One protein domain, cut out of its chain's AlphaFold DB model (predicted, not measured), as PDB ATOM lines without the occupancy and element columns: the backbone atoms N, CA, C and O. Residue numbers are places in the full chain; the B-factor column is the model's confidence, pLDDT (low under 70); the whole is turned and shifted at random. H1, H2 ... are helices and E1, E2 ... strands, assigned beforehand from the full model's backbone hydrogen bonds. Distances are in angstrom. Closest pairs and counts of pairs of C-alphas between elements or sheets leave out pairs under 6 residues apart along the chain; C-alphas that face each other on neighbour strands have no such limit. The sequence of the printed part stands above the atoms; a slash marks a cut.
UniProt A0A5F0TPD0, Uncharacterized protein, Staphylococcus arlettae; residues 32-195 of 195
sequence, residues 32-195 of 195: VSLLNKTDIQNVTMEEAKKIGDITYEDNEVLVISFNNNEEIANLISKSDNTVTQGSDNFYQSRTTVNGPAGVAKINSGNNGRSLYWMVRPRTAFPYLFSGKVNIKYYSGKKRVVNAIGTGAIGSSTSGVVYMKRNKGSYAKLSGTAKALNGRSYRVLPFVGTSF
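AT A GLANCE: This is residues 32 to 195 of the 195 residues of an uncharacterized protein of Staphylococcus arlettae (UniProt A0A5F0TPD0). Two twisted antiparallel sheets lie face to face as a sandwich, their strands nearly aligned, and two short helices, H1 and H2, cover the face of the larger sheet turned away from the smaller one. The larger sheet runs E1 E2 E8 E5 E4 E3, the smaller E7 E6 E9 E10. The printed part has 164 residues, in the order H1 E1 E2 H2 E3 E4 E5 E6 E7 E8 E9 E10, and is mostly strand. It is compact, with a radius of gyration of the C-alphas of 14.7 A and spans of 43 by 38 by 29 A.

HOW THE PARTS SIT: The larger sheet holds E1, residues 53 to 57, E2, 61 to 67, E8, 157 to 163, E5, 114 to 121, E4, 102 to 108, and E3, 96 to 99. E3, E4 and E5 form a meander, each strand the antiparallel neighbour of the one before. Within hydrogen-bond range are N 53 and O 65 of the hairpin E1 and E2, 2.8 A, N 64 and O 160 of E2 and E8, 2.9 A, N 117 and O 159 of E5 and E8, 2.9 A, and N 105 and O 118 of E4 and E5, 2.9 A. The second sheet holds E7, residues 142 to 151, E6, 127 to 137, E9, 169 to 179, and E10, 184 to 194. N 131 and O 147 of the hairpin E6 and E7 are 2.8 A apart, N 132 and O 174 of E6 and E9 2.8 A, and N 173 and O 191 of E9 and E10 2.8 A. The parts of the sheets that face each other are 7.5 A centre to centre, with strands at 23 degrees. E4 and E10 touch, their closest C-alphas being those of Gly 102 and Val 187, 5.4 A apart. E2 and E7 touch, closest at Asn 67 and Gly 149, C-alphas 4.7 A apart. H1, residues 45 to 51, and H2, residues 70 to 78, are on the same face of the larger sheet, which makes two layers, helices on one face of a sheet. H1 has a height over the sheet of 9.0 A and runs along E2, at 25 degrees on the local plane. H2, at 8.1 A, runs across E8, at 69 degrees on the local plane. Each O i to N i+4 pair of H2 is within hydrogen-bond range, and 2 of 3 in H1.

IN THESE COORDINATES: H1 begins at C-alpha 45 at (85.557, 108.500, 134.451). E6 measures 31.4 A, E9 31.9 A, E7 29.0 A and E10 28.4 A. E10 ends at C-alpha 194 at (100.240, 118.753, 141.646).

THE WHOLE: The C-alphas of Gly 86 and Asn 181 are the two farthest apart, 45.1 A. The printed part has no cut. H2 to E3 is a long link of 17 residues. The pLDDT is under 70 at residues 32 to 38, 82 to 93, 167 and 189 to 190.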
ATOM      1  N   VAL A  32      71.321 114.004 129.355       43.53
ATOM      2  CA  VAL A  32      71.215 114.427 130.763       43.53
ATOM      3  C   VAL A  32      71.954 115.725 131.161       43.53
ATOM      4  O   VAL A  32      73.119 115.958 130.871       43.53
ATOM      5  N   SER A  33      71.314 116.545 131.987       49.16
ATOM      6  CA  SER A  33      71.951 117.564 132.835       49.16
ATOM      7  C   SER A  33      73.003 116.971 133.813       49.16
ATOM      8  O   SER A  33      72.844 116.990 135.034       49.16
ATOM      9  N   LEU A  34      74.086 116.382 133.291       47.47
ATOM     10  CA  LEU A  34      75.020 115.490 133.995       47.47
ATOM     11  C   LEU A  34      76.002 116.196 134.925       47.47
ATOM     12  O   LEU A  34      76.716 115.515 135.660       47.47
ATOM     13  N   LEU A  35      76.012 117.529 134.972       51.22
ATOM     14  CA  LEU A  35      76.613 118.261 136.080       51.22
ATOM     15  C   LEU A  35      75.602 119.176 136.770       51.22
ATOM     16  O   LEU A  35      75.821 120.361 136.969       51.22
ATOM     17  N   ASN A  36      74.617 118.554 137.419       50.44
ATOM     18  CA  ASN A  36      74.032 119.122 138.643       50.44
ATOM     19  C   ASN A  36      75.064 119.254 139.803       50.44
ATOM     20  O   ASN A  36      74.703 119.443 140.963       50.44
ATOM     21  N   LYS A  37      76.363 119.110 139.507       58.72
ATOM     22  CA  LYS A  37      77.492 119.305 140.408       58.72
ATOM     23  C   LYS A  37      77.973 120.741 140.235       58.72
ATOM     24  O   LYS A  37      78.387 121.145 139.155       58.72
ATOM     25  N   THR A  38      78.017 121.479 141.334       63.84
ATOM     26  CA  THR A  38      78.687 122.786 141.421       63.84
ATOM     27  C   THR A  38      80.202 122.696 141.213       63.84
ATOM     28  O   THR A  38      80.864 123.730 141.133       63.84
ATOM     29  N   ASP A  39      80.753 121.478 141.117       73.94
ATOM     30  CA  ASP A  39      82.185 121.228 141.054       73.94
ATOM     31  C   ASP A  39      82.570 120.088 140.089       73.94
ATOM     32  O   ASP A  39      82.124 118.941 140.214       73.94
ATOM     33  N   ILE A  40      83.471 120.406 139.152       81.44
ATOM     34  CA  ILE A  40      84.069 119.463 138.198       81.44
ATOM     35  C   ILE A  40      84.972 118.426 138.886       81.44
ATOM     36  O   ILE A  40      85.185 117.340 138.346       81.44
ATOM     37  N   GLN A  41      85.484 118.711 140.090       76.62
ATOM     38  CA  GLN A  41      86.482 117.856 140.742       76.62
ATOM     39  C   GLN A  41      85.977 116.449 141.103       76.62
ATOM     40  O   GLN A  41      86.793 115.553 141.337       76.62
ATOM     41  N   ASN A  42      84.657 116.234 141.084       75.31
ATOM     42  CA  ASN A  42      84.004 114.970 141.431       75.31
ATOM     43  C   ASN A  42      83.413 114.229 140.215       75.31
ATOM     44  O   ASN A  42      82.578 113.335 140.387       75.31
ATOM     45  N   VAL A  43      83.797 114.598 138.987       81.31
ATOM     46  CA  VAL A  43      83.367 113.875 137.780       81.31
ATOM     47  C   VAL A  43      84.107 112.545 137.661       81.31
ATOM     48  O   VAL A  43      85.337 112.470 137.580       81.31
ATOM     49  N   THR A  44      83.336 111.465 137.647       86.19
ATOM     50  CA  THR A  44      83.844 110.107 137.464       86.19
ATOM     51  C   THR A  44      84.245 109.863 136.012       86.19
ATOM     52  O   THR A  44      83.756 110.507 135.086       86.19
ATOM     53  N   MET A  45      85.123 108.882 135.797       88.94
ATOM     54  CA  MET A  45      85.557 108.500 134.451       88.94
ATOM     55  C   MET A  45      84.382 108.078 133.555       88.94
ATOM     56  O   MET A  45      84.368 108.412 132.375       88.94
ATOM     57  N   GLU A  46      83.390 107.380 134.109       88.38
ATOM     58  CA  GLU A  46      82.217 106.930 133.354       88.38
ATOM     59  C   GLU A  46      81.274 108.085 132.995       88.38
ATOM     60  O   GLU A  46      80.740 108.109 131.891       88.38
ATOM     61  N   GLU A  47      81.114 109.083 133.870       87.19
ATOM     62  CA  GLU A  47      80.396 110.321 133.532       87.19
ATOM     63  C   GLU A  47      81.128 111.091 132.422       87.19
ATOM     64  O   GLU A  47      80.510 111.485 131.437       87.19
ATOM     65  N   ALA A  48      82.453 111.241 132.526       89.31
ATOM     66  CA  ALA A  48      83.250 111.958 131.531       89.31
ATOM     67  C   ALA A  48      83.202 111.308 130.137       89.31
ATOM     68  O   ALA A  48      83.134 112.021 129.137       89.31
ATOM     69  N   LYS A  49      83.201 109.968 130.060       91.12
ATOM     70  CA  LYS A  49      83.076 109.223 128.793       91.12
ATOM     71  C   LYS A  49      81.737 109.449 128.088       91.12
ATOM     72  O   LYS A  49      81.680 109.316 126.873       91.12
ATOM     73  N   LYS A  50      80.670 109.768 128.827       89.06
ATOM     74  CA  LYS A  50      79.343 110.033 128.244       89.06
ATOM     75  C   LYS A  50      79.256 111.405 127.580       89.06
ATOM     76  O   LYS A  50      78.488 111.574 126.642       89.06
ATOM     77  N   ILE A  51      80.028 112.377 128.068       87.56
ATOM     78  CA  ILE A  51      79.919 113.788 127.662       87.56
ATOM     79  C   ILE A  51      81.077 114.275 126.780       87.56
ATOM     80  O   ILE A  51      81.033 115.397 126.275       87.56
ATOM     81  N   GLY A  52      82.137 113.479 126.630       89.56
ATOM     82  CA  GLY A  52      83.345 113.858 125.906       89.56
ATOM     83  C   GLY A  52      83.827 112.790 124.933       89.56
ATOM     84  O   GLY A  52      83.446 111.625 125.008       89.56
ATOM     85  N   ASP A  53      84.716 113.198 124.036       91.94
ATOM     86  CA  ASP A  53      85.312 112.329 123.027       91.94
ATOM     87  C   ASP A  53      86.644 111.758 123.560       91.94
ATOM     88  O   ASP A  53      87.534 112.507 123.983       91.94
ATOM     89  N   ILE A  54      86.815 110.433 123.534       93.31
ATOM     90  CA  ILE A  54      88.095 109.792 123.879       93.31
ATOM     91  C   ILE A  54      89.119 110.137 122.791       93.31
ATOM     92  O   ILE A  54      88.947 109.794 121.625       93.31
ATOM     93  N   THR A  55      90.206 110.808 123.175       92.56
ATOM     94  CA  THR A  55      91.274 111.238 122.248       92.56
ATOM     95  C   THR A  55      92.550 110.413 122.374       92.56
ATOM     96  O   THR A  55      93.394 110.445 121.479       92.56
ATOM     97  N   TYR A  56      92.710 109.684 123.481       92.06
ATOM     98  CA  TYR A  56      93.835 108.786 123.723       92.06
ATOM     99  C   TYR A  56      93.510 107.806 124.852       92.06
ATOM    100  O   TYR A  56      92.971 108.222 125.876       92.06
ATOM    101  N   GLU A  57      93.907 106.541 124.720       94.38
ATOM    102  CA  GLU A  57      93.822 105.558 125.800       94.38
ATOM    103  C   GLU A  57      94.974 104.547 125.730       94.38
ATOM    104  O   GLU A  57      95.316 104.046 124.659       94.38
ATOM    105  N   ASP A  58      95.557 104.231 126.887       91.94
ATOM    106  CA  ASP A  58      96.481 103.114 127.081       91.94
ATOM    107  C   ASP A  58      96.244 102.426 128.447       91.94
ATOM    108  O   ASP A  58      95.247 102.669 129.133       91.94
ATOM    109  N   ASN A  59      97.161 101.554 128.870       88.69
ATOM    110  CA  ASN A  59      97.055 100.800 130.128       88.69
ATOM    111  C   ASN A  59      97.208 101.656 131.407       88.69
ATOM    112  O   ASN A  59      96.883 101.193 132.500       88.69
ATOM    113  N   GLU A  60      97.714 102.883 131.307       87.12
ATOM    114  CA  GLU A  60      97.995 103.797 132.419       87.12
ATOM    115  C   GLU A  60      97.139 105.075 132.401       87.12
ATOM    116  O   GLU A  60      96.825 105.594 133.476       87.12
ATOM    117  N   VAL A  61      96.767 105.594 131.228       91.75
ATOM    118  CA  VAL A  61      96.155 106.917 131.050       91.75
ATOM    119  C   VAL A  61      95.011 106.882 130.033       91.75
ATOM    120  O   VAL A  61      95.069 106.185 129.023       91.75
ATOM    121  N   LEU A  62      93.980 107.682 130.296       93.88
ATOM    122  CA  LEU A  62      92.867 107.980 129.398       93.88
ATOM    123  C   LEU A  62      92.746 109.501 129.251       93.88
ATOM    124  O   LEU A  62      92.755 110.219 130.250       93.88
ATOM    125  N   VAL A  63      92.619 109.998 128.023       94.38
ATOM    126  CA  VAL A  63      92.392 111.419 127.737       94.38
ATOM    127  C   VAL A  63      91.059 111.599 127.037       94.38
ATOM    128  O   VAL A  63      90.821 111.038 125.965       94.38
ATOM    129  N   ILE A  64      90.221 112.444 127.622       95.25
ATOM    130  CA  ILE A  64      88.909 112.797 127.095       95.25
ATOM    131  C   ILE A  64      88.908 114.293 126.794       95.25
ATOM    132  O   ILE A  64      89.296 115.106 127.636       95.25
ATOM    133  N   SER A  65      88.486 114.653 125.587       94.06
ATOM    134  CA  SER A  65      88.224 116.036 125.206       94.06
ATOM    135  C   SER A  65      86.748 116.339 125.398       94.06
ATOM    136  O   SER A  65      85.890 115.642 124.864       94.06
ATOM    137  N   PHE A  66      86.449 117.407 126.125       93.75
ATOM    138  CA  PHE A  66      85.096 117.949 126.222       93.75
ATOM    139  C   PHE A  66      84.818 118.972 125.112       93.75
ATOM    140  O   PHE A  66      83.728 119.536 125.056       93.75
ATOM    141  N   ASN A  67      85.788 119.215 124.216       92.75
ATOM    142  CA  ASN A  67      85.706 120.211 123.149       92.75
ATOM    143  C   ASN A  67      85.161 121.545 123.680       92.75
ATOM    144  O   ASN A  67      85.662 122.031 124.689       92.75
ATOM    145  N   ASN A  68      84.170 122.130 123.007       90.56
ATOM    146  CA  ASN A  68      83.542 123.401 123.347       90.56
ATOM    147  C   ASN A  68      82.351 123.244 124.314       90.56
ATOM    148  O   ASN A  68      81.321 123.893 124.141       90.56
ATOM    149  N   ASN A  69      82.440 122.347 125.297       90.44
ATOM    150  CA  ASN A  69      81.416 122.262 126.333       90.44
ATOM    151  C   ASN A  69      81.595 123.424 127.330       90.44
ATOM    152  O   ASN A  69      82.484 123.402 128.189       90.44
ATOM    153  N   GLU A  70      80.767 124.459 127.180       87.81
ATOM    154  CA  GLU A  70      80.855 125.699 127.956       87.81
ATOM    155  C   GLU A  70      80.581 125.488 129.449       87.81
ATOM    156  O   GLU A  70      81.289 126.054 130.283       87.81
ATOM    157  N   GLU A  71      79.617 124.635 129.801       88.62
ATOM    158  CA  GLU A  71      79.293 124.309 131.192       88.62
ATOM    159  C   GLU A  71      80.512 123.713 131.908       88.62
ATOM    160  O   GLU A  71      80.953 124.220 132.944       88.62
ATOM    161  N   ILE A  72      81.148 122.714 131.292       88.81
ATOM    162  CA  ILE A  72      82.355 122.077 131.828       88.81
ATOM    163  C   ILE A  72      83.522 123.062 131.901       88.81
ATOM    164  O   ILE A  72      84.229 123.125 132.909       88.81
ATOM    165  N   ALA A  73      83.733 123.860 130.852       88.31
ATOM    166  CA  ALA A  73      84.787 124.869 130.853       88.31
ATOM    167  C   ALA A  73      84.591 125.910 131.971       88.31
ATOM    168  O   ALA A  73      85.573 126.328 132.590       88.31
ATOM    169  N   ASN A  74      83.344 126.292 132.263       88.69
ATOM    170  CA  ASN A  74      82.991 127.215 133.339       88.69
ATOM    171  C   ASN A  74      83.197 126.610 134.732       88.69
ATOM    172  O   ASN A  74      83.623 127.310 135.648       88.69
ATOM    173  N   LEU A  75      82.953 125.315 134.912       88.88
ATOM    174  CA  LEU A  75      83.246 124.648 136.182       88.88
ATOM    175  C   LEU A  75      84.757 124.529 136.419       88.88
ATOM    176  O   LEU A  75      85.246 124.807 137.514       88.88
ATOM    177  N   ILE A  76      85.533 124.219 135.374       88.25
ATOM    178  CA  ILE A  76      87.001 124.217 135.459       88.25
ATOM    179  C   ILE A  76      87.520 125.624 135.770       88.25
ATOM    180  O   ILE A  76      88.408 125.761 136.609       88.25
ATOM    181  N   SER A  77      86.963 126.667 135.144       87.38
ATOM    182  CA  SER A  77      87.398 128.053 135.354       87.38
ATOM    183  C   SER A  77      87.222 128.517 136.802       87.38
ATOM    184  O   SER A  77      88.105 129.206 137.316       87.38
ATOM    185  N   LYS A  78      86.142 128.091 137.469       86.62
ATOM    186  CA  LYS A  78      85.810 128.445 138.859       86.62
ATOM    187  C   LYS A  78      86.485 127.571 139.918       86.62
ATOM    188  O   LYS A  78      86.602 128.007 141.055       86.62
ATOM    189  N   SER A  79      86.908 126.355 139.575       81.50
ATOM    190  CA  SER A  79      87.567 125.463 140.538       81.50
ATOM    191  C   SER A  79      89.022 125.868 140.776       81.50
ATOM    192  O   SER A  79      89.733 126.175 139.824       81.50
ATOM    193  N   ASP A  80      89.496 125.813 142.015       74.25
ATOM    194  CA  ASP A  80      90.907 126.002 142.360       74.25
ATOM    195  C   ASP A  80      91.328 124.847 143.265       74.25
ATOM    196  O   ASP A  80      91.057 124.853 144.462       74.25
ATOM    197  N   ASN A  81      91.930 123.813 142.672       74.06
ATOM    198  CA  ASN A  81      92.366 122.636 143.417       74.06
ATOM    199  C   ASN A  81      93.752 122.161 142.980       74.06
ATOM    200  O   ASN A  81      94.056 122.062 141.782       74.06
ATOM    201  N   THR A  82      94.561 121.849 143.987       64.12
ATOM    202  CA  THR A  82      95.909 121.292 143.879       64.12
ATOM    203  C   THR A  82      96.120 120.340 145.052       64.12
ATOM    204  O   THR A  82      95.956 120.762 146.199       64.12
ATOM    205  N   VAL A  83      96.545 119.098 144.824       65.25
ATOM    206  CA  VAL A  83      97.037 118.252 145.925       65.25
ATOM    207  C   VAL A  83      98.518 118.549 146.089       65.25
ATOM    208  O   VAL A  83      99.318 118.228 145.214       65.25
ATOM    209  N   THR A  84      98.908 119.198 147.181       58.22
ATOM    210  CA  THR A  84     100.325 119.501 147.435       58.22
ATOM    211  C   THR A  84     100.927 118.390 148.289       58.22
ATOM    212  O   THR A  84     100.516 118.209 149.432       58.22
ATOM    213  N   GLN A  85     101.908 117.652 147.761       48.88
ATOM    214  CA  GLN A  85     102.818 116.856 148.590       48.88
ATOM    215  C   GLN A  85     104.058 117.717 148.893       48.88
ATOM    216  O   GLN A  85     104.543 118.419 148.007       48.88
ATOM    217  N   GLY A  86     104.484 117.743 150.161       47.94
ATOM    218  CA  GLY A  86     105.362 118.766 150.748       47.94
ATOM    219  C   GLY A  86     106.678 119.093 150.021       47.94
ATOM    220  O   GLY A  86     107.200 118.289 149.261       47.94
ATOM    221  N   SER A  87     107.166 120.312 150.307       44.19
ATOM    222  CA  SER A  87     108.469 120.977 150.049       44.19
ATOM    223  C   SER A  87     109.249 120.733 148.751       44.19
ATOM    224  O   SER A  87     110.359 121.252 148.618       44.19
ATOM    225  N   ASP A  88     108.715 120.013 147.773       47.69
ATOM    226  CA  ASP A  88     109.359 119.911 146.473       47.69
ATOM    227  C   ASP A  88     109.153 121.230 145.721       47.69
ATOM    228  O   ASP A  88     108.052 121.581 145.293       47.69
ATOM    229  N   ASN A  89     110.254 121.966 145.542       45.31
ATOM    230  CA  ASN A  89     110.387 123.211 144.776       45.31
ATOM    231  C   ASN A  89     110.088 123.036 143.269       45.31
ATOM    232  O   ASN A  89     110.622 123.768 142.431       45.31
ATOM    233  N   PHE A  90     109.263 122.057 142.884       48.44
ATOM    234  CA  PHE A  90     108.879 121.743 141.515       48.44
ATOM    235  C   PHE A  90     107.858 122.767 140.993       48.44
ATOM    236  O   PHE A  90     106.765 122.436 140.554       48.44
ATOM    237  N   TYR A  91     108.311 124.022 140.966       47.72
ATOM    238  CA  TYR A  91     107.697 125.223 140.421       47.72
ATOM    239  C   TYR A  91     106.459 125.712 141.172       47.72
ATOM    240  O   TYR A  91     105.499 124.983 141.372       47.72
ATOM    241  N   GLN A  92     106.479 127.008 141.499       49.91
ATOM    242  CA  GLN A  92     105.315 127.833 141.820       49.91
ATOM    243  C   GLN A  92     104.281 127.698 140.701       49.91
ATOM    244  O   GLN A  92     104.271 128.450 139.720       49.91
ATOM    245  N   SER A  93     103.486 126.644 140.784       56.69
ATOM    246  CA  SER A  93     102.702 126.199 139.663       56.69
ATOM    247  C   SER A  93     101.441 127.032 139.623       56.69
ATOM    248  O   SER A  93     100.491 126.795 140.361       56.69
ATOM    249  N   ARG A  94     101.450 128.062 138.778       71.25
ATOM    250  CA  ARG A  94     100.233 128.801 138.468       71.25
ATOM    251  C   ARG A  94      99.278 127.804 137.818       71.25
ATOM    252  O   ARG A  94      99.538 127.359 136.702       71.25
ATOM    253  N   THR A  95      98.208 127.441 138.522       81.81
ATOM    254  CA  THR A  95      97.118 126.604 137.995       81.81
ATOM    255  C   THR A  95      96.354 127.326 136.901       81.81
ATOM    256  O   THR A  95      95.777 126.683 136.034       81.81
ATOM    257  N   THR A  96      96.407 128.662 136.900       86.94
ATOM    258  CA  THR A  96      95.818 129.538 135.890       86.94
ATOM    259  C   THR A  96      96.862 130.515 135.359       86.94
ATOM    260  O   THR A  96      97.554 131.186 136.125       86.94
ATOM    261  N   VAL A  97      96.954 130.642 134.037       86.31
ATOM    262  CA  VAL A  97      97.753 131.670 133.363       86.31
ATOM    263  C   VAL A  97      96.827 132.530 132.509       86.31
ATOM    264  O   VAL A  97      96.160 132.033 131.604       86.31
ATOM    265  N   ASN A  98      96.828 133.832 132.791       87.19
ATOM    266  CA  ASN A  98      96.181 134.859 131.979       87.19
ATOM    267  C   ASN A  98      97.257 135.593 131.178       87.19
ATOM    268  O   ASN A  98      98.203 136.122 131.761       87.19
ATOM    269  N   GLY A  99      97.126 135.635 129.853       82.31
ATOM    270  CA  GLY A  99      98.083 136.321 128.993       82.31
ATOM    271  C   GLY A  99      97.450 136.944 127.748       82.31
ATOM    272  O   GLY A  99      96.268 136.741 127.465       82.31
ATOM    273  N   PRO A 100      98.237 137.684 126.948       83.00
ATOM    274  CA  PRO A 100      97.735 138.351 125.744       83.00
ATOM    275  C   PRO A 100      97.116 137.390 124.718       83.00
ATOM    276  O   PRO A 100      96.193 137.762 123.998       83.00
ATOM    277  N   ALA A 101      97.606 136.147 124.671       88.06
ATOM    278  CA  ALA A 101      97.135 135.110 123.759       88.06
ATOM    279  C   ALA A 101      95.871 134.377 124.245       88.06
ATOM    280  O   ALA A 101      95.295 133.611 123.472       88.06
ATOM    281  N   GLY A 102      95.431 134.603 125.488       90.81
ATOM    282  CA  GLY A 102      94.271 133.944 126.078       90.81
ATOM    283  C   GLY A 102      94.473 133.540 127.535       90.81
ATOM    284  O   GLY A 102      95.429 133.946 128.195       90.81
ATOM    285  N   VAL A 103      93.543 132.726 128.013       92.06
ATOM    286  CA  VAL A 103      93.537 132.149 129.354       92.06
ATOM    287  C   VAL A 103      93.708 130.656 129.232       92.06
ATOM    288  O   VAL A 103      93.179 130.041 128.302       92.06
ATOM    289  N   ALA A 104      94.379 130.061 130.203       93.06
ATOM    290  CA  ALA A 104      94.187 128.648 130.421       93.06
ATOM    291  C   ALA A 104      94.538 128.190 131.824       93.06
ATOM    292  O   ALA A 104      95.208 128.881 132.594       93.06
ATOM    293  N   LYS A 105      94.017 127.008 132.128       92.56
ATOM    294  CA  LYS A 105      93.905 126.484 133.473       92.56
ATOM    295  C   LYS A 105      94.110 124.977 133.486       92.56
ATOM    296  O   LYS A 105      93.684 124.293 132.555       92.56
ATOM    297  N   ILE A 106      94.757 124.472 134.530       91.38
ATOM    298  CA  ILE A 106      94.855 123.045 134.832       91.38
ATOM    299  C   ILE A 106      94.713 122.822 136.339       91.38
ATOM    300  O   ILE A 106      95.422 123.443 137.127       91.38
ATOM    301  N   ASN A 107      93.818 121.915 136.720       89.00
ATOM    302  CA  ASN A 107      93.486 121.607 138.108       89.00
ATOM    303  C   ASN A 107      93.491 120.102 138.362       89.00
ATOM    304  O   ASN A 107      93.223 119.304 137.460       89.00
ATOM    305  N   SER A 108      93.750 119.731 139.610       86.81
ATOM    306  CA  SER A 108      93.683 118.351 140.077       86.81
ATOM    307  C   SER A 108      92.285 117.980 140.554       86.81
ATOM    308  O   SER A 108      91.693 118.734 141.319       86.81
ATOM    309  N   GLY A 109      91.809 116.787 140.202       84.25
ATOM    310  CA  GLY A 109      90.661 116.148 140.849       84.25
ATOM    311  C   GLY A 109      90.938 115.795 142.307       84.25
ATOM    312  O   GLY A 109      92.076 115.516 142.679       84.25
ATOM    313  N   ASN A 110      89.882 115.701 143.117       78.94
ATOM    314  CA  ASN A 110      89.981 115.295 144.531       78.94
ATOM    315  C   ASN A 110      90.396 113.824 144.721       78.94
ATOM    316  O   ASN A 110      90.689 113.380 145.825       78.94
ATOM    317  N   ASN A 111      90.414 113.049 143.639       77.00
ATOM    318  CA  ASN A 111      90.710 111.620 143.635       77.00
ATOM    319  C   ASN A 111      92.205 111.288 143.441       77.00
ATOM    320  O   ASN A 111      92.545 110.106 143.363       77.00
ATOM    321  N   GLY A 112      93.080 112.293 143.275       78.06
ATOM    322  CA  GLY A 112      94.510 112.107 142.969       78.06
ATOM    323  C   GLY A 112      94.781 111.393 141.635       78.06
ATOM    324  O   GLY A 112      95.837 110.799 141.418       78.06
ATOM    325  N   ARG A 113      93.788 111.361 140.740       86.31
ATOM    326  CA  ARG A 113      93.797 110.579 139.491       86.31
ATOM    327  C   ARG A 113      93.286 111.347 138.282       86.31
ATOM    328  O   ARG A 113      93.384 110.828 137.174       86.31
ATOM    329  N   SER A 114      92.762 112.551 138.458       89.62
ATOM    330  CA  SER A 114      92.204 113.355 137.374       89.62
ATOM    331  C   SER A 114      92.926 114.686 137.255       89.62
ATOM    332  O   SER A 114      93.210 115.339 138.254       89.62
ATOM    333  N   LEU A 115      93.179 115.105 136.021       91.50
ATOM    334  CA  LEU A 115      93.652 116.441 135.682       91.50
ATOM    335  C   LEU A 115      92.671 117.077 134.713       91.50
ATOM    336  O   LEU A 115      92.556 116.624 133.574       91.50
ATOM    337  N   TYR A 116      92.004 118.136 135.145       93.19
ATOM    338  CA  TYR A 116      91.098 118.908 134.306       93.19
ATOM    339  C   TYR A 116      91.839 120.084 133.702       93.19
ATOM    340  O   TYR A 116      92.574 120.776 134.404       93.19
ATOM    341  N   TRP A 117      91.642 120.330 132.413       94.50
ATOM    342  CA  TRP A 117      92.261 121.451 131.723       94.50
ATOM    343  C   TRP A 117      91.243 122.256 130.925       94.50
ATOM    344  O   TRP A 117      90.261 121.722 130.417       94.50
ATOM    345  N   MET A 118      91.504 123.555 130.801       94.69
ATOM    346  CA  MET A 118      90.704 124.486 130.015       94.69
ATOM    347  C   MET A 118      91.607 125.488 129.302       94.69
ATOM    348  O   MET A 118      92.603 125.949 129.862       94.69
ATOM    349  N   VAL A 119      91.242 125.828 128.065       95.31
ATOM    350  CA  VAL A 119      91.922 126.811 127.228       95.31
ATOM    351  C   VAL A 119      90.941 127.720 126.511       95.31
ATOM    352  O   VAL A 119      90.092 127.253 125.760       95.31
ATOM    353  N   ARG A 120      91.133 129.029 126.670       95.12
ATOM    354  CA  ARG A 120      90.372 130.089 126.011       95.12
ATOM    355  C   ARG A 120      91.329 131.035 125.271       95.12
ATOM    356  O   ARG A 120      91.828 131.990 125.871       95.12
ATOM    357  N   PRO A 121      91.629 130.795 123.986       93.75
ATOM    358  CA  PRO A 121      92.453 131.702 123.194       93.75
ATOM    359  C   PRO A 121      91.756 133.044 122.946       93.75
ATOM    360  O   PRO A 121      90.537 133.122 122.813       93.75
ATOM    361  N   ARG A 122      92.540 134.119 122.813       92.31
ATOM    362  CA  ARG A 122      92.040 135.459 122.465       92.31
ATOM    363  C   ARG A 122      91.825 135.588 120.951       92.31
ATOM    364  O   ARG A 122      92.523 136.334 120.268       92.31
ATOM    365  N   THR A 123      90.868 134.832 120.425       90.25
ATOM    366  CA  THR A 123      90.520 134.781 118.997       90.25
ATOM    367  C   THR A 123      89.039 135.077 118.772       90.25
ATOM    368  O   THR A 123      88.184 134.658 119.548       90.25
ATOM    369  N   ALA A 124      88.742 135.775 117.675       90.69
ATOM    370  CA  ALA A 124      87.386 135.999 117.172       90.69
ATOM    371  C   ALA A 124      86.978 134.969 116.095       90.69
ATOM    372  O   ALA A 124      86.004 135.162 115.382       90.69
ATOM    373  N   PHE A 125      87.746 133.889 115.952       91.62
ATOM    374  CA  PHE A 125      87.533 132.827 114.970       91.62
ATOM    375  C   PHE A 125      87.504 131.470 115.671       91.62
ATOM    376  O   PHE A 125      88.231 131.307 116.659       91.62
ATOM    377  N   PRO A 126      86.759 130.484 115.136       92.94
ATOM    378  CA  PRO A 126      86.874 129.106 115.590       92.94
ATOM    379  C   PRO A 126      88.327 128.632 115.522       92.94
ATOM    380  O   PRO A 126      89.116 129.116 114.699       92.94
ATOM    381  N   TYR A 127      88.690 127.700 116.393       93.31
ATOM    382  CA  TYR A 127      90.071 127.274 116.550       93.31
ATOM    383  C   TYR A 127      90.204 125.788 116.878       93.31
ATOM    384  O   TYR A 127      89.330 125.169 117.486       93.31
ATOM    385  N   LEU A 128      91.362 125.241 116.515       93.88
ATOM    386  CA  LEU A 128      91.853 123.945 116.960       93.88
ATOM    387  C   LEU A 128      92.957 124.167 117.991       93.88
ATOM    388  O   LEU A 128      93.969 124.810 117.706       93.88
ATOM    389  N   PHE A 129      92.788 123.617 119.185       94.44
ATOM    390  CA  PHE A 129      93.833 123.551 120.193       94.44
ATOM    391  C   PHE A 129      94.642 122.263 120.042       94.44
ATOM    392  O   PHE A 129      94.096 121.162 120.001       94.44
ATOM    393  N   SER A 130      95.963 122.418 119.994       93.25
ATOM    394  CA  SER A 130      96.921 121.319 120.033       93.25
ATOM    395  C   SER A 130      97.917 121.573 121.158       93.25
ATOM    396  O   SER A 130      98.726 122.508 121.107       93.25
ATOM    397  N   GLY A 131      97.829 120.754 122.199       92.75
ATOM    398  CA  GLY A 131      98.655 120.848 123.388       92.75
ATOM    399  C   GLY A 131      99.123 119.498 123.909       92.75
ATOM    400  O   GLY A 131      98.823 118.438 123.359       92.75
ATOM    401  N   LYS A 132      99.900 119.556 124.988       94.19
ATOM    402  CA  LYS A 132     100.465 118.412 125.698       94.19
ATOM    403  C   LYS A 132     100.387 118.638 127.200       94.19
ATOM    404  O   LYS A 132     100.721 119.727 127.675       94.19
ATOM    405  N   VAL A 133     100.028 117.586 127.928       92.69
ATOM    406  CA  VAL A 133     100.159 117.492 129.382       92.69
ATOM    407  C   VAL A 133     101.389 116.641 129.684       92.69
ATOM    408  O   VAL A 133     101.438 115.453 129.368       92.69
ATOM    409  N   ASN A 134     102.404 117.273 130.266       91.75
ATOM    410  CA  ASN A 134     103.618 116.618 130.737       91.75
ATOM    411  C   ASN A 134     103.411 116.224 132.196       91.75
ATOM    412  O   ASN A 134     103.230 117.102 133.034       91.75
ATOM    413  N   ILE A 135     103.456 114.929 132.485       89.94
ATOM    414  CA  ILE A 135     103.238 114.347 133.808       89.94
ATOM    415  C   ILE A 135     104.571 113.796 134.313       89.94
ATOM    416  O   ILE A 135     105.232 113.013 133.625       89.94
ATOM    417  N   LYS A 136     104.969 114.192 135.519       88.81
ATOM    418  CA  LYS A 136     106.093 113.619 136.260       88.81
ATOM    419  C   LYS A 136     105.540 113.000 137.537       88.81
ATOM    420  O   LYS A 136     105.174 113.730 138.454       88.81
ATOM    421  N   TYR A 137     105.478 111.674 137.579       86.88
ATOM    422  CA  TYR A 137     105.059 110.937 138.769       86.88
ATOM    423  C   TYR A 137     106.056 111.164 139.910       86.88
ATOM    424  O   TYR A 137     107.250 111.346 139.650       86.88
ATOM    425  N   TYR A 138     105.600 111.085 141.160       83.69
ATOM    426  CA  TYR A 138     106.485 111.169 142.332       83.69
ATOM    427  C   TYR A 138     107.535 110.050 142.351       83.69
ATOM    428  O   TYR A 138     108.652 110.253 142.811       83.69
ATOM    429  N   SER A 139     107.249 108.910 141.713       83.31
ATOM    430  CA  SER A 139     108.230 107.843 141.465       83.31
ATOM    431  C   SER A 139     109.347 108.205 140.470       83.31
ATOM    432  O   SER A 139     110.213 107.381 140.195       83.31
ATOM    433  N   GLY A 140     109.312 109.392 139.857       82.44
ATOM    434  CA  GLY A 140     110.288 109.861 138.870       82.44
ATOM    435  C   GLY A 140     109.966 109.500 137.414       82.44
ATOM    436  O   GLY A 140     110.536 110.105 136.499       82.44
ATOM    437  N   LYS A 141     109.023 108.578 137.163       86.44
ATOM    438  CA  LYS A 141     108.568 108.242 135.801       86.44
ATOM    439  C   LYS A 141     107.935 109.472 135.133       86.44
ATOM    440  O   LYS A 141     107.234 110.255 135.772       86.44
ATOM    441  N   LYS A 142     108.151 109.627 133.825       89.19
ATOM    442  CA  LYS A 142     107.583 110.720 133.022       89.19
ATOM    443  C   LYS A 142     106.595 110.183 131.990       89.19
ATOM    444  O   LYS A 142     106.800 109.103 131.434       89.19
ATOM    445  N   ARG A 143     105.545 110.951 131.713       89.44
ATOM    446  CA  ARG A 143     104.563 110.688 130.655       89.44
ATOM    447  C   ARG A 143     104.224 111.995 129.953       89.44
ATOM    448  O   ARG A 143     104.184 113.048 130.581       89.44
ATOM    449  N   VAL A 144     103.968 111.925 128.655       92.31
ATOM    450  CA  VAL A 144     103.460 113.055 127.878       92.31
ATOM    451  C   VAL A 144     102.236 112.570 127.129       92.31
ATOM    452  O   VAL A 144     102.322 111.577 126.410       92.31
ATOM    453  N   VAL A 145     101.113 113.254 127.313       93.56
ATOM    454  CA  VAL A 145      99.865 112.958 126.601       93.56
ATOM    455  C   VAL A 145      99.378 114.193 125.867       93.56
ATOM    456  O   VAL A 145      99.624 115.320 126.299       93.56
ATOM    457  N   ASN A 146      98.714 113.990 124.734       93.31
ATOM    458  CA  ASN A 146      98.160 115.094 123.962       93.31
ATOM    459  C   ASN A 146      96.905 115.635 124.655       93.31
ATOM    460  O   ASN A 146      96.090 114.864 125.144       93.31
ATOM    461  N   ALA A 147      96.749 116.956 124.667       92.44
ATOM    462  CA  ALA A 147      95.514 117.643 125.030       92.44
ATOM    463  C   ALA A 147      95.010 118.357 123.777       92.44
ATOM    464  O   ALA A 147      95.644 119.299 123.296       92.44
ATOM    465  N   ILE A 148      93.920 117.854 123.210       93.19
ATOM    466  CA  ILE A 148      93.381 118.310 121.928       93.19
ATOM    467  C   ILE A 148      91.932 118.720 122.145       93.19
ATOM    468  O   ILE A 148      91.201 118.076 122.897       93.19
ATOM    469  N   GLY A 149      91.513 119.787 121.480       91.56
ATOM    470  CA  GLY A 149      90.124 120.213 121.503       91.56
ATOM    471  C   GLY A 149      89.838 121.269 120.455       91.56
ATOM    472  O   GLY A 149      90.751 121.874 119.891       91.56
ATOM    473  N   THR A 150      88.563 121.482 120.179       91.75
ATOM    474  CA  THR A 150      88.088 122.529 119.271       91.75
ATOM    475  C   THR A 150      87.240 123.534 120.034       91.75
ATOM    476  O   THR A 150      86.585 123.184 121.017       91.75
ATOM    477  N   GLY A 151      87.272 124.791 119.598       89.81
ATOM    478  CA  GLY A 151      86.449 125.855 120.162       89.81
ATOM    479  C   GLY A 151      85.843 126.743 119.086       89.81
ATOM    480  O   GLY A 151      86.403 126.912 117.998       89.81
ATOM    481  N   ALA A 152      84.675 127.292 119.396       88.88
ATOM    482  CA  ALA A 152      84.003 128.295 118.590       88.88
ATOM    483  C   ALA A 152      84.545 129.702 118.904       88.88
ATOM    484  O   ALA A 152      85.524 129.892 119.631       88.88
ATOM    485  N   ILE A 153      83.919 130.711 118.303       87.69
ATOM    486  CA  ILE A 153      84.299 132.113 118.475       87.69
ATOM    487  C   ILE A 153      84.168 132.508 119.944       87.69
ATOM    488  O   ILE A 153      83.102 132.359 120.534       87.69
ATOM    489  N   GLY A 154      85.253 133.031 120.521       82.62
ATOM    490  CA  GLY A 154      85.251 133.532 121.890       82.62
ATOM    491  C   GLY A 154      84.883 132.480 122.934       82.62
ATOM    492  O   GLY A 154      84.449 132.867 124.015       82.62
ATOM    493  N   SER A 155      85.032 131.190 122.631       89.62
ATOM    494  CA  SER A 155      84.700 130.101 123.541       89.62
ATOM    495  C   SER A 155      85.955 129.465 124.146       89.62
ATOM    496  O   SER A 155      87.087 129.855 123.843       89.62
ATOM    497  N   SER A 156      85.740 128.526 125.061       94.19
ATOM    498  CA  SER A 156      86.797 127.731 125.677       94.19
ATOM    499  C   SER A 156      86.770 126.316 125.114       94.19
ATOM    500  O   SER A 156      85.733 125.833 124.674       94.19
ATOM    501  N   THR A 157      87.901 125.625 125.183       95.06
ATOM    502  CA  THR A 157      87.955 124.177 125.013       95.06
ATOM    503  C   THR A 157      88.531 123.525 126.255       95.06
ATOM    504  O   THR A 157      89.391 124.114 126.912       95.06
ATOM    505  N   SER A 158      88.045 122.344 126.611       95.31
ATOM    506  CA  SER A 158      88.432 121.668 127.844       95.31
ATOM    507  C   SER A 158      88.537 120.158 127.674       95.31
ATOM    508  O   SER A 158      88.143 119.586 126.657       95.31
ATOM    509  N   GLY A 159      89.096 119.505 128.685       94.75
ATOM    510  CA  GLY A 159      89.211 118.057 128.740       94.75
ATOM    511  C   GLY A 159      89.698 117.577 130.096       94.75
ATOM    512  O   GLY A 159      89.966 118.365 131.008       94.75
ATOM    513  N   VAL A 160      89.838 116.262 130.207       94.31
ATOM    514  CA  VAL A 160      90.347 115.589 131.398       94.31
ATOM    515  C   VAL A 160      91.357 114.516 131.016       94.31
ATOM    516  O   VAL A 160      91.204 113.806 130.021       94.31
ATOM    517  N   VAL A 161      92.405 114.401 131.824       94.12
ATOM    518  CA  VAL A 161      93.345 113.283 131.800       94.12
ATOM    519  C   VAL A 161      93.102 112.445 133.050       94.12
ATOM    520  O   VAL A 161      93.325 112.918 134.163       94.12
ATOM    521  N   TYR A 162      92.653 111.206 132.867       92.00
ATOM    522  CA  TYR A 162      92.514 110.222 133.934       92.00
ATOM    523  C   TYR A 162      93.734 109.313 133.987       92.00
ATOM    524  O   TYR A 162      94.153 108.740 132.983       92.00
ATOM    525  N   MET A 163      94.262 109.116 135.185       89.31
ATOM    526  CA  MET A 163      95.284 108.125 135.485       89.31
ATOM    527  C   MET A 163      94.633 106.911 136.124       89.31
ATOM    528  O   MET A 163      94.026 106.989 137.192       89.31
ATOM    529  N   LYS A 164      94.797 105.756 135.476       85.19
ATOM    530  CA  LYS A 164      94.191 104.488 135.901       85.19
ATOM    531  C   LYS A 164      94.754 103.990 137.240       85.19
ATOM    532  O   LYS A 164      94.130 103.171 137.905       85.19
ATOM    533  N   ARG A 165      95.922 104.491 137.665       78.88
ATOM    534  CA  ARG A 165      96.549 104.185 138.963       78.88
ATOM    535  C   ARG A 165      96.868 105.476 139.717       78.88
ATOM    536  O   ARG A 165      97.383 106.412 139.113       78.88
ATOM    537  N   ASN A 166      96.610 105.497 141.031       70.69
ATOM    538  CA  ASN A 166      97.073 106.595 141.884       70.69
ATOM    539  C   ASN A 166      98.591 106.470 142.035       70.69
ATOM    540  O   ASN A 166      99.072 105.452 142.532       70.69
ATOM    541  N   LYS A 167      99.331 107.462 141.550       69.19
ATOM    542  CA  LYS A 167     100.792 107.487 141.666       69.19
ATOM    543  C   LYS A 167     101.326 108.799 142.232       69.19
ATOM    544  O   LYS A 167     102.526 108.847 142.474       69.19
ATOM    545  N   GLY A 168     100.460 109.799 142.436       76.06
ATOM    546  CA  GLY A 168     100.840 111.181 142.722       76.06
ATOM    547  C   GLY A 168     101.757 111.781 141.642       76.06
ATOM    548  O   GLY A 168     102.689 111.132 141.154       76.06
ATOM    549  N   SER A 169     101.485 112.989 141.162       81.94
ATOM    550  CA  SER A 169     102.314 113.584 140.107       81.94
ATOM    551  C   SER A 169     102.283 115.104 140.075       81.94
ATOM    552  O   SER A 169     101.348 115.759 140.516       81.94
ATOM    553  N   TYR A 170     103.283 115.655 139.395       87.19
ATOM    554  CA  TYR A 170     103.262 117.018 138.880       87.19
ATOM    555  C   TYR A 170     102.825 117.004 137.418       87.19
ATOM    556  O   TYR A 170     103.339 116.208 136.627       87.19
ATOM    557  N   ALA A 171     101.929 117.909 137.029       89.06
ATOM    558  CA  ALA A 171     101.508 118.086 135.647       89.06
ATOM    559  C   ALA A 171     101.735 119.510 135.147       89.06
ATOM    560  O   ALA A 171     101.477 120.481 135.854       89.06
ATOM    561  N   LYS A 172     102.173 119.629 133.889       90.19
ATOM    562  CA  LYS A 172     102.294 120.902 133.168       90.19
ATOM    563  C   LYS A 172     101.607 120.823 131.814       90.19
ATOM    564  O   LYS A 172     101.940 119.957 131.003       90.19
ATOM    565  N   LEU A 173     100.709 121.761 131.547       91.44
ATOM    566  CA  LEU A 173     100.032 121.914 130.266       91.44
ATOM    567  C   LEU A 173     100.729 122.982 129.417       91.44
ATOM    568  O   LEU A 173     101.151 124.037 129.892       91.44
ATOM    569  N   SER A 174     100.850 122.686 128.130       91.81
ATOM    570  CA  SER A 174     101.384 123.602 127.125       91.81
ATOM    571  C   SER A 174     100.697 123.369 125.791       91.81
ATOM    572  O   SER A 174     100.243 122.259 125.525       91.81
ATOM    573  N   GLY A 175     100.613 124.386 124.938       92.56
ATOM    574  CA  GLY A 175     100.005 124.214 123.624       92.56
ATOM    575  C   GLY A 175      99.799 125.506 122.855       92.56
ATOM    576  O   GLY A 175     100.135 126.600 123.319       92.56
ATOM    577  N   THR A 176      99.238 125.348 121.661       93.31
ATOM    578  CA  THR A 176      98.893 126.435 120.744       93.31
ATOM    579  C   THR A 176      97.474 126.236 120.234       93.31
ATOM    580  O   THR A 176      97.096 125.125 119.864       93.31
ATOM    581  N   ALA A 177      96.699 127.314 120.181       93.75
ATOM    582  CA  ALA A 177      95.436 127.340 119.460       93.75
ATOM    583  C   ALA A 177      95.666 127.922 118.063       93.75
ATOM    584  O   ALA A 177      96.195 129.026 117.932       93.75
ATOM    585  N   LYS A 178      95.287 127.183 117.023       94.06
ATOM    586  CA  LYS A 178      95.296 127.638 115.631       94.06
ATOM    587  C   LYS A 178      93.879 128.022 115.232       94.06
ATOM    588  O   LYS A 178      93.000 127.166 115.191       94.06
ATOM    589  N   ALA A 179      93.661 129.300 114.968       93.31
ATOM    590  CA  ALA A 179      92.391 129.813 114.484       93.31
ATOM    591  C   ALA A 179      92.222 129.542 112.980       93.31
ATOM    592  O   ALA A 179      93.205 129.467 112.241       93.31
ATOM    593  N   LEU A 180      90.974 129.442 112.510       89.62
ATOM    594  CA  LEU A 180      90.666 129.174 111.096       89.62
ATOM    595  C   LEU A 180      91.103 130.294 110.138       89.62
ATOM    596  O   LEU A 180      91.242 130.057 108.944       89.62
ATOM    597  N   ASN A 181      91.390 131.492 110.651       89.25
ATOM    598  CA  ASN A 181      92.023 132.570 109.886       89.25
ATOM    599  C   ASN A 181      93.553 132.403 109.733       89.25
ATOM    600  O   ASN A 181      94.233 133.338 109.320       89.25
ATOM    601  N   GLY A 182      94.113 131.260 110.142       85.88
ATOM    602  CA  GLY A 182      95.541 130.945 110.072       85.88
ATOM    603  C   GLY A 182      96.385 131.483 111.233       85.88
ATOM    604  O   GLY A 182      97.555 131.116 111.358       85.88
ATOM    605  N   ARG A 183      95.828 132.318 112.124       91.00
ATOM    606  CA  ARG A 183      96.577 132.867 113.267       91.00
ATOM    607  C   ARG A 183      96.799 131.804 114.338       91.00
ATOM    608  O   ARG A 183      95.921 131.000 114.640       91.00
ATOM    609  N   SER A 184      97.979 131.833 114.948       92.06
ATOM    610  CA  SER A 184      98.353 130.937 116.042       92.06
ATOM    611  C   SER A 184      98.491 131.709 117.350       92.06
ATOM    612  O   SER A 184      99.100 132.776 117.393       92.06
ATOM    613  N   TYR A 185      97.949 131.148 118.425       89.88
ATOM    614  CA  TYR A 185      97.933 131.730 119.760       89.88
ATOM    615  C   TYR A 185      98.656 130.780 120.706       89.88
ATOM    616  O   TYR A 185      98.164 129.687 120.990       89.88
ATOM    617  N   ARG A 186      99.833 131.175 121.202       88.88
ATOM    618  CA  ARG A 186     100.540 130.420 122.244       88.88
ATOM    619  C   ARG A 186      99.864 130.688 123.584       88.88
ATOM    620  O   ARG A 186     100.230 131.604 124.309       88.88
ATOM    621  N   VAL A 187      98.848 129.893 123.873       77.25
ATOM    622  CA  VAL A 187      97.912 130.112 124.982       77.25
ATOM    623  C   VAL A 187      98.498 129.772 126.349       77.25
ATOM    624  O   VAL A 187      97.980 130.257 127.346       77.25
ATOM    625  N   LEU A 188      99.560 128.955 126.413       74.75
ATOM    626  CA  LEU A 188     100.004 128.347 127.670       74.75
ATOM    627  C   LEU A 188     101.499 128.060 127.781       74.75
ATOM    628  O   LEU A 188     101.939 126.919 127.600       74.75
ATOM    629  N   PRO A 189     102.322 129.056 128.119       67.75
ATOM    630  CA  PRO A 189     103.634 128.762 128.658       67.75
ATOM    631  C   PRO A 189     103.495 128.292 130.120       67.75
ATOM    632  O   PRO A 189     103.290 129.095 131.019       67.75
ATOM    633  N   PHE A 190     103.660 126.982 130.342       68.06
ATOM    634  CA  PHE A 190     104.002 126.392 131.647       68.06
ATOM    635  C   PHE A 190     102.963 126.540 132.785       68.06
ATOM    636  O   PHE A 190     103.354 126.730 133.934       68.06
ATOM    637  N   VAL A 191     101.660 126.396 132.499       77.81
ATOM    638  CA  VAL A 191     100.620 126.257 133.547       77.81
ATOM    639  C   VAL A 191     100.681 124.844 134.141       77.81
ATOM    640  O   VAL A 191     100.919 123.886 133.399       77.81
ATOM    641  N   GLY A 192     100.480 124.671 135.446       77.25
ATOM    642  CA  GLY A 192     100.600 123.342 136.051       77.25
ATOM    643  C   GLY A 192      99.892 123.175 137.386       77.25
ATOM    644  O   GLY A 192      99.482 124.155 138.004       77.25
ATOM    645  N   THR A 193      99.863 121.939 137.872       79.44
ATOM    646  CA  THR A 193      99.336 121.571 139.190       79.44
ATOM    647  C   THR A 193     100.027 120.306 139.715       79.44
ATOM    648  O   THR A 193     100.684 119.591 138.948       79.44
ATOM    649  N   SER A 194      99.883 120.024 141.006       78.81
ATOM    650  CA  SER A 194     100.240 118.753 141.646       78.81
ATOM    651  C   SER A 194      98.974 118.016 142.091       78.81
ATOM    652  O   SER A 194      97.948 118.652 142.350       78.81
ATOM    653  N   PHE A 195      99.013 116.682 142.115       72.69
ATOM    654  CA  PHE A 195      97.860 115.823 142.411       72.69
ATOM    655  C   PHE A 195      98.272 114.431 142.898       72.69
ATOM    656  O   PHE A 195      99.447 114.058 142.677       72.69
TER     657      PHE A 195